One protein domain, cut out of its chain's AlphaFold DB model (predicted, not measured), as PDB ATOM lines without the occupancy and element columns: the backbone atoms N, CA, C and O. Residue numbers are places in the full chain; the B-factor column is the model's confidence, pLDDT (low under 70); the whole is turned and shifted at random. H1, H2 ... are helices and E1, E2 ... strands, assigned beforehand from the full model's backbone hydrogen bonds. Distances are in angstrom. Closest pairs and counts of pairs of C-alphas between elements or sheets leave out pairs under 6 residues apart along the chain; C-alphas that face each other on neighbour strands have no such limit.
ATOM      1  N   VAL A  26      40.915 -10.831  20.634       85.12
ATOM      2  CA  VAL A  26      40.196 -10.405  21.836       85.12
ATOM      3  C   VAL A  26      41.109 -10.617  23.028       85.12
ATOM      4  O   VAL A  26      41.637 -11.711  23.206       85.12
ATOM      5  N   VAL A  27      41.296  -9.572  23.830       87.88
ATOM      6  CA  VAL A  27      42.065  -9.641  25.073       87.88
ATOM      7  C   VAL A  27      41.090  -9.596  26.237       87.88
ATOM      8  O   VAL A  27      40.352  -8.627  26.399       87.88
ATOM      9  N   VAL A  28      41.095 -10.644  27.050       87.62
ATOM     10  CA  VAL A  28      40.367 -10.694  28.315       87.62
ATOM     11  C   VAL A  28      41.380 -10.487  29.429       87.62
ATOM     12  O   VAL A  28      42.281 -11.302  29.604       87.62
ATOM     13  N   ALA A  29      41.239  -9.383  30.158       88.94
ATOM     14  CA  ALA A  29      42.070  -9.064  31.307       88.94
ATOM     15  C   ALA A  29      41.291  -9.338  32.595       88.94
ATOM     16  O   ALA A  29      40.236  -8.746  32.826       88.94
ATOM     17  N   VAL A  30      41.820 -10.219  33.437       89.75
ATOM     18  CA  VAL A  30      41.252 -10.551  34.743       89.75
ATOM     19  C   VAL A  30      42.290 -10.236  35.803       89.75
ATOM     20  O   VAL A  30      43.396 -10.770  35.768       89.75
ATOM     21  N   ARG A  31      41.939  -9.365  36.750       88.88
ATOM     22  CA  ARG A  31      42.766  -9.147  37.935       88.88
ATOM     23  C   ARG A  31      42.442 -10.227  38.957       88.88
ATOM     24  O   ARG A  31      41.302 -10.306  39.410       88.88
ATOM     25  N   ASP A  32      43.428 -11.040  39.304       86.44
ATOM     26  CA  ASP A  32      43.290 -12.016  40.375       86.44
ATOM     27  C   ASP A  32      43.412 -11.309  41.730       86.44
ATOM     28  O   ASP A  32      44.314 -10.504  41.971       86.44
ATOM     29  N   ALA A  33      42.433 -11.555  42.600       83.50
ATOM     30  CA  ALA A  33      42.350 -10.908  43.906       83.50
ATOM     31  C   ALA A  33      43.320 -11.512  44.937       83.50
ATOM     32  O   ALA A  33      43.591 -10.874  45.952       83.50
ATOM     33  N   ASN A  34      43.833 -12.720  44.692       82.50
ATOM     34  CA  ASN A  34      44.716 -13.439  45.604       82.50
ATOM     35  C   ASN A  34      46.189 -13.101  45.360       82.50
ATOM     36  O   ASN A  34      46.931 -12.920  46.323       82.50
ATOM     37  N   ASP A  35      46.626 -13.019  44.100       83.00
ATOM     38  CA  ASP A  35      48.019 -12.698  43.759       83.00
ATOM     39  C   ASP A  35      48.219 -11.254  43.260       83.00
ATOM     40  O   ASP A  35      49.357 -10.800  43.101       83.00
ATOM     41  N   GLY A  36      47.121 -10.514  43.071       85.56
ATOM     42  CA  GLY A  36      47.116  -9.121  42.640       85.56
ATOM     43  C   GLY A  36      47.524  -8.919  41.182       85.56
ATOM     44  O   GLY A  36      47.654  -7.767  40.757       85.56
ATOM     45  N   ARG A  37      47.738  -9.993  40.413       88.00
ATOM     46  CA  ARG A  37      48.242  -9.932  39.040       88.00
ATOM     47  C   ARG A  37      47.122  -9.828  38.026       88.00
ATOM     48  O   ARG A  37      45.966 -10.164  38.280       88.00
ATOM     49  N   THR A  38      47.484  -9.343  36.848       89.25
ATOM     50  CA  THR A  38      46.571  -9.187  35.724       89.25
ATOM     51  C   THR A  38      46.825 -10.311  34.734       89.25
ATOM     52  O   THR A  38      47.790 -10.292  33.970       89.25
ATOM     53  N   HIS A  39      45.938 -11.294  34.741       88.00
ATOM     54  CA  HIS A  39      45.945 -12.385  33.786       88.00
ATOM     55  C   HIS A  39      45.319 -11.933  32.477       88.00
ATOM     56  O   HIS A  39      44.192 -11.436  32.451       88.00
ATOM     57  N   LEU A  40      46.055 -12.114  31.392       89.44
ATOM     58  CA  LEU A  40      45.636 -11.778  30.045       89.44
ATOM     59  C   LEU A  40      45.392 -13.073  29.275       89.44
ATOM     60  O   LEU A  40      46.302 -13.880  29.101       89.44
ATOM     61  N   ALA A  41      44.175 -13.259  28.783       88.31
ATOM     62  CA  ALA A  41      43.856 -14.285  27.803       88.31
ATOM     63  C   ALA A  41      43.669 -13.626  26.435       88.31
ATOM     64  O   ALA A  41      42.808 -12.763  26.262       88.31
ATOM     65  N   LEU A  42      44.484 -14.024  25.462       88.62
ATOM     66  CA  LEU A  42      44.410 -13.573  24.080       88.62
ATOM     67  C   LEU A  42      43.720 -14.652  23.250       88.62
ATOM     68  O   LEU A  42      44.305 -15.695  22.944       88.62
ATOM     69  N   LEU A  43      42.473 -14.377  22.887       89.75
ATOM     70  CA  LEU A  43      41.619 -15.269  22.121       89.75
ATOM     71  C   LEU A  43      41.674 -14.933  20.634       89.75
ATOM     72  O   LEU A  43      41.769 -13.768  20.222       89.75
ATOM     73  N   ALA A  44      41.587 -15.978  19.816       87.25
ATOM     74  CA  ALA A  44      41.583 -15.829  18.374       87.25
ATOM     75  C   ALA A  44      40.244 -15.251  17.899       87.25
ATOM     76  O   ALA A  44      39.171 -15.765  18.215       87.25
ATOM     77  N   PHE A  45      40.322 -14.197  17.093       87.00
ATOM     78  CA  PHE A  45      39.176 -13.608  16.415       87.00
ATOM     79  C   PHE A  45      39.186 -14.020  14.941       87.00
ATOM     80  O   PHE A  45      40.219 -13.947  14.269       87.00
ATOM     81  N   THR A  46      38.033 -14.427  14.417       84.31
ATOM     82  CA  THR A  46      37.883 -14.854  13.024       84.31
ATOM     83  C   THR A  46      36.595 -14.321  12.408       84.31
ATOM     84  O   THR A  46      35.584 -14.144  13.077       84.31
ATOM     85  N   THR A  47      36.626 -14.073  11.103       83.62
ATOM     86  CA  THR A  47      35.445 -13.773  10.273       83.62
ATOM     87  C   THR A  47      35.056 -14.958   9.395       83.62
ATOM     88  O   THR A  47      34.210 -14.833   8.512       83.62
ATOM     89  N   GLN A  48      35.736 -16.089   9.566       84.31
ATOM     90  CA  GLN A  48      35.385 -17.354   8.940       84.31
ATOM     91  C   GLN A  48      34.620 -18.197   9.957       84.31
ATOM     92  O   GLN A  48      35.063 -18.260  11.109       84.31
ATOM     93  N   PRO A  49      33.522 -18.857   9.544       83.94
ATOM     94  CA  PRO A  49      32.819 -19.787  10.407       83.94
ATOM     95  C   PRO A  49      33.797 -20.833  10.962       83.94
ATOM     96  O   PRO A  49      34.547 -21.432  10.183       83.94
ATOM     97  N   PRO A  50      33.827 -21.033  12.286       86.38
ATOM     98  CA  PRO A  50      34.653 -22.059  12.897       86.38
ATOM     99  C   PRO A  50      34.193 -23.446  12.439       86.38
ATOM    100  O   PRO A  50      33.031 -23.653  12.077       86.38
ATOM    101  N   GLN A  51      35.122 -24.402  12.439       87.75
ATOM    102  CA  GLN A  51      34.787 -25.803  12.203       87.75
ATOM    103  C   GLN A  51      33.870 -26.317  13.324       87.75
ATOM    104  O   GLN A  51      33.892 -25.793  14.435       87.75
ATOM    105  N   ALA A  52      33.054 -27.330  13.027       82.94
ATOM    106  CA  ALA A  52      32.029 -27.828  13.950       82.94
ATOM    107  C   ALA A  52      32.595 -28.423  15.257       82.94
ATOM    108  O   ALA A  52      31.862 -28.566  16.230       82.94
ATOM    109  N   ASP A  53      33.881 -28.773  15.275       88.69
ATOM    110  CA  ASP A  53      34.624 -29.293  16.424       88.69
ATOM    111  C   ASP A  53      35.272 -28.196  17.288       88.69
ATOM    112  O   ASP A  53      35.804 -28.496  18.357       88.69
ATOM    113  N   ARG A  54      35.235 -26.931  16.853       87.25
ATOM    114  CA  ARG A  54      35.800 -25.794  17.592       87.25
ATOM    115  C   ARG A  54      34.741 -25.146  18.473       87.25
ATOM    116  O   ARG A  54      33.605 -24.928  18.052       87.25
ATOM    117  N   ILE A  55      35.138 -24.756  19.683       89.94
ATOM    118  CA  ILE A  55      34.268 -23.986  20.576       89.94
ATOM    119  C   ILE A  55      34.472 -22.508  20.263       89.94
ATOM    120  O   ILE A  55      35.576 -21.975  20.391       89.94
ATOM    121  N   ALA A  56      33.401 -21.840  19.846       91.69
ATOM    122  CA  ALA A  56      33.452 -20.441  19.466       91.69
ATOM    123  C   ALA A  56      32.172 -19.694  19.836       91.69
ATOM    124  O   ALA A  56      31.075 -20.249  19.823       91.69
ATOM    125  N   LEU A  57      32.331 -18.408  20.127       90.25
ATOM    126  CA  LEU A  57      31.255 -17.476  20.420       90.25
ATOM    127  C   LEU A  57      31.054 -16.557  19.222       90.25
ATOM    128  O   LEU A  57      32.003 -15.925  18.762       90.25
ATOM    129  N   GLU A  58      29.828 -16.473  18.717       90.31
ATOM    130  CA  GLU A  58      29.479 -15.474  17.709       90.31
ATOM    131  C   GLU A  58      29.450 -14.078  18.344       90.31
ATOM    132  O   GLU A  58      28.890 -13.873  19.423       90.31
ATOM    133  N   VAL A  59      30.080 -13.117  17.675       87.81
ATOM    134  CA  VAL A  59      30.111 -11.715  18.092       87.81
ATOM    135  C   VAL A  59      28.935 -11.003  17.449       87.81
ATOM    136  O   VAL A  59      28.742 -11.092  16.238       87.81
ATOM    137  N   SER A  60      28.166 -10.267  18.249       86.75
ATOM    138  CA  SER A  60      27.042  -9.495  17.728       86.75
ATOM    139  C   SER A  60      27.507  -8.386  16.775       86.75
ATOM    140  O   SER A  60      28.588  -7.806  16.927       86.75
ATOM    141  N   ASP A  61      26.648  -8.031  15.821       83.81
ATOM    142  CA  ASP A  61      26.929  -6.972  14.845       83.81
ATOM    143  C   ASP A  61      27.216  -5.617  15.507       83.81
ATOM    144  O   ASP A  61      28.010  -4.824  15.001       83.81
ATOM    145  N   ILE A  62      26.580  -5.341  16.651       85.19
ATOM    146  CA  ILE A  62      26.764  -4.096  17.408       85.19
ATOM    147  C   ILE A  62      28.203  -3.994  17.918       85.19
ATOM    148  O   ILE A  62      28.842  -2.955  17.743       85.19
ATOM    149  N   GLU A  63      28.727  -5.071  18.501       84.62
ATOM    150  CA  GLU A  63      30.097  -5.092  19.015       84.62
ATOM    151  C   GLU A  63      31.123  -5.085  17.876       84.62
ATOM    152  O   GLU A  63      32.136  -4.393  17.964       84.62
ATOM    153  N   CYS A  64      30.818  -5.732  16.744       81.75
ATOM    154  CA  CYS A  64      31.643  -5.618  15.539       81.75
ATOM    155  C   CYS A  64      31.733  -4.164  15.053       81.75
ATOM    156  O   CYS A  64      32.825  -3.678  14.759       81.75
ATOM    157  N   ARG A  65      30.614  -3.432  15.018       82.00
ATOM    158  CA  ARG A  65      30.610  -2.011  14.626       82.00
ATOM    159  C   ARG A  65      31.402  -1.140  15.596       82.00
ATOM    160  O   ARG A  65      32.191  -0.309  15.154       82.00
ATOM    161  N   ARG A  66      31.230  -1.344  16.907       81.94
ATOM    162  CA  ARG A  66      31.977  -0.615  17.951       81.94
ATOM    163  C   ARG A  66      33.484  -0.838  17.853       81.94
ATOM    164  O   ARG A  66      34.246   0.095  18.077       81.94
ATOM    165  N   ALA A  67      33.902  -2.039  17.464       76.00
ATOM    166  CA  ALA A  67      35.303  -2.390  17.255       76.00
ATOM    167  C   ALA A  67      35.887  -1.893  15.913       76.00
ATOM    168  O   ALA A  67      37.027  -2.220  15.591       76.00
ATOM    169  N   GLY A  68      35.126  -1.147  15.100       79.38
ATOM    170  CA  GLY A  68      35.565  -0.723  13.766       79.38
ATOM    171  C   GLY A  68      35.628  -1.870  12.750       79.38
ATOM    172  O   GLY A  68      36.300  -1.762  11.730       79.38
ATOM    173  N   LEU A  69      34.928  -2.976  13.016       75.00
ATOM    174  CA  LEU A  69      34.873  -4.183  12.183       75.00
ATOM    175  C   LEU A  69      33.593  -4.250  11.334       75.00
ATOM    176  O   LEU A  69      33.200  -5.328  10.894       75.00
ATOM    177  N   SER A  70      32.947  -3.103  11.104       68.56
ATOM    178  CA  SER A  70      31.633  -2.949  10.460       68.56
ATOM    179  C   SER A  70      31.499  -3.611   9.084       68.56
ATOM    180  O   SER A  70      30.393  -3.965   8.685       68.56
ATOM    181  N   ASP A  71      32.609  -3.809   8.373       69.62
ATOM    182  CA  ASP A  71      32.622  -4.404   7.032       69.62
ATOM    183  C   ASP A  71      32.470  -5.938   7.054       69.62
ATOM    184  O   ASP A  71      32.347  -6.587   6.011       69.62
ATOM    185  N   ARG A  72      32.498  -6.554   8.243       68.38
ATOM    186  CA  ARG A  72      32.498  -8.010   8.426       68.38
ATOM    187  C   ARG A  72      31.107  -8.483   8.833       68.38
ATOM    188  O   ARG A  72      30.617  -8.154   9.904       68.38
ATOM    189  N   LYS A  73      30.487  -9.291   7.966       69.75
ATOM    190  CA  LYS A  73      29.087  -9.733   8.106       69.75
ATOM    191  C   LYS A  73      28.823 -10.632   9.314       69.75
ATOM    192  O   LYS A  73      27.700 -10.646   9.789       69.75
ATOM    193  N   ARG A  74      29.809 -11.429   9.735       81.94
ATOM    194  CA  ARG A  74      29.743 -12.323  10.900       81.94
ATOM    195  C   ARG A  74      31.146 -12.528  11.448       81.94
ATOM    196  O   ARG A  74      32.096 -12.669  10.670       81.94
ATOM    197  N   CYS A  75      31.267 -12.535  12.767       87.75
ATOM    198  CA  CYS A  75      32.539 -12.682  13.454       87.75
ATOM    199  C   CYS A  75      32.406 -13.664  14.614       87.75
ATOM    200  O   CYS A  75      31.347 -13.776  15.225       87.75
ATOM    201  N   TRP A  76      33.498 -14.348  14.932       90.31
ATOM    202  CA  TRP A  76      33.559 -15.339  15.992       90.31
ATOM    203  C   TRP A  76      34.822 -15.157  16.827       90.31
ATOM    204  O   TRP A  76      35.884 -14.796  16.312       90.31
ATOM    205  N   ILE A  77      34.704 -15.460  18.112       89.94
ATOM    206  CA  ILE A  77      35.814 -15.599  19.049       89.94
ATOM    207  C   ILE A  77      35.967 -17.087  19.318       89.94
ATOM    208  O   ILE A  77      35.043 -17.719  19.821       89.94
ATOM    209  N   VAL A  78      37.114 -17.651  18.969       90.56
ATOM    210  CA  VAL A  78      37.427 -19.052  19.249       90.56
ATOM    211  C   VAL A  78      37.966 -19.141  20.678       90.56
ATOM    212  O   VAL A  78      38.889 -18.405  21.027       90.56
ATOM    213  N   VAL A  79      37.355 -19.993  21.507       89.62
ATOM    214  CA  VAL A  79      37.582 -20.036  22.966       89.62
ATOM    215  C   VAL A  79      38.146 -21.358  23.478       89.62
ATOM    216  O   VAL A  79      38.453 -21.471  24.659       89.62
ATOM    217  N   ASP A  80      38.295 -22.354  22.609       86.00
ATOM    218  CA  ASP A  80      38.923 -23.637  22.955       86.00
ATOM    219  C   ASP A  80      40.437 -23.529  23.202       86.00
ATOM    220  O   ASP A  80      41.007 -24.336  23.931       86.00
ATOM    221  N   GLU A  81      41.082 -22.525  22.615       80.94
ATOM    222  CA  GLU A  81      42.515 -22.310  22.688       80.94
ATOM    223  C   GLU A  81      42.809 -20.812  22.710       80.94
ATOM    224  O   GLU A  81      42.384 -20.052  21.836       80.94
ATOM    225  N   TYR A  82      43.552 -20.388  23.724       84.75
ATOM    226  CA  TYR A  82      43.959 -19.006  23.905       84.75
ATOM    227  C   TYR A  82      45.405 -18.955  24.370       84.75
ATOM    228  O   TYR A  82      45.909 -19.868  25.025       84.75
ATOM    229  N   ASN A  83      46.075 -17.860  24.039       84.94
ATOM    230  CA  ASN A  83      47.377 -17.600  24.620       84.94
ATOM    231  C   ASN A  83      47.193 -16.891  25.958       84.94
ATOM    232  O   ASN A  83      46.347 -16.006  26.080       84.94
ATOM    233  N   TYR A  84      47.992 -17.268  26.944       87.25
ATOM    234  CA  TYR A  84      47.914 -16.728  28.291       87.25
ATOM    235  C   TYR A  84      49.184 -15.955  28.630       87.25
ATOM    236  O   TYR A  84      50.286 -16.443  28.378       87.25
ATOM    237  N   ASP A  85      49.017 -14.778  29.218       86.44
ATOM    238  CA  ASP A  85      50.108 -13.948  29.713       86.44
ATOM    239  C   ASP A  85      49.756 -13.323  31.073       86.44
ATOM    240  O   ASP A  85      48.598 -13.284  31.494       86.44
ATOM    241  N   VAL A  86      50.773 -12.837  31.774       84.19
ATOM    242  CA  VAL A  86      50.652 -12.070  33.014       84.19
ATOM    243  C   VAL A  86      51.250 -10.702  32.740       84.19
ATOM    244  O   VAL A  86      52.453 -10.600  32.504       84.19
ATOM    245  N   ALA A  87      50.425  -9.653  32.780       82.75
ATOM    246  CA  ALA A  87      50.831  -8.311  32.356       82.75
ATOM    247  C   ALA A  87      52.095  -7.817  33.080       82.75
ATOM    248  O   ALA A  87      52.934  -7.141  32.496       82.75
TER     249      ALA A  87
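AT A GLANCE: This is residues 26 to 87 of the 90 residues of an uncharacterized protein of Sinorhizobium meliloti (strain SM11) (UniProt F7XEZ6). One antiparallel sheet, E1 E2 E4 E3, is curled like part of a barrel; the hairpin E1 and E2 reaches toward one end of the length, and small H1 sits off the sheet toward the other. The printed part has 62 residues, with four named strands and one named helix in chain order E1 E2 E3 H1 E4; the class is mostly strand, as strands hold 31 of the 37 residues in named elements. The whole is flat and loose, radius of gyration of the C-alphas 13.7 A, spans 40 by 29 by 13 A.

IN THESE COORDINATES: E4, residues 75 to 86, spans 26.7 A and ends at C-alpha 86 (50.652, -12.070, 33.014). E2 is residues 38 to 46, 25.0 A; E1, residues 26 to 31, 16.4 A, begins at C-alpha 26 (40.196, -10.405, 21.836). E3 is residues 56 to 59, 9.4 A; H1 is residues 61 to 66, 8.7 A.

HOW THE PARTS SIT: E4 bends by 79 degrees at residue 80. Within hydrogen-bond range are N 42 and O 83 across the antiparallel neighbours E2 and E4, 2.8 A; N 57 and O 77 across E3 and E4, 2.8 A; and N 28 and O 41 across E1 and E2, 2.8 A. H1, with every O i to N i+4 pair within range, is only just not on the sheet, with 4 pairs of C-alphas within 10 A.

THE WHOLE: The C-alphas farthest apart, Asn 34 and Asp 71, are 41.4 A apart. The printed part has no cut and no long link; pLDDT is under 70 at residues 70 to 73.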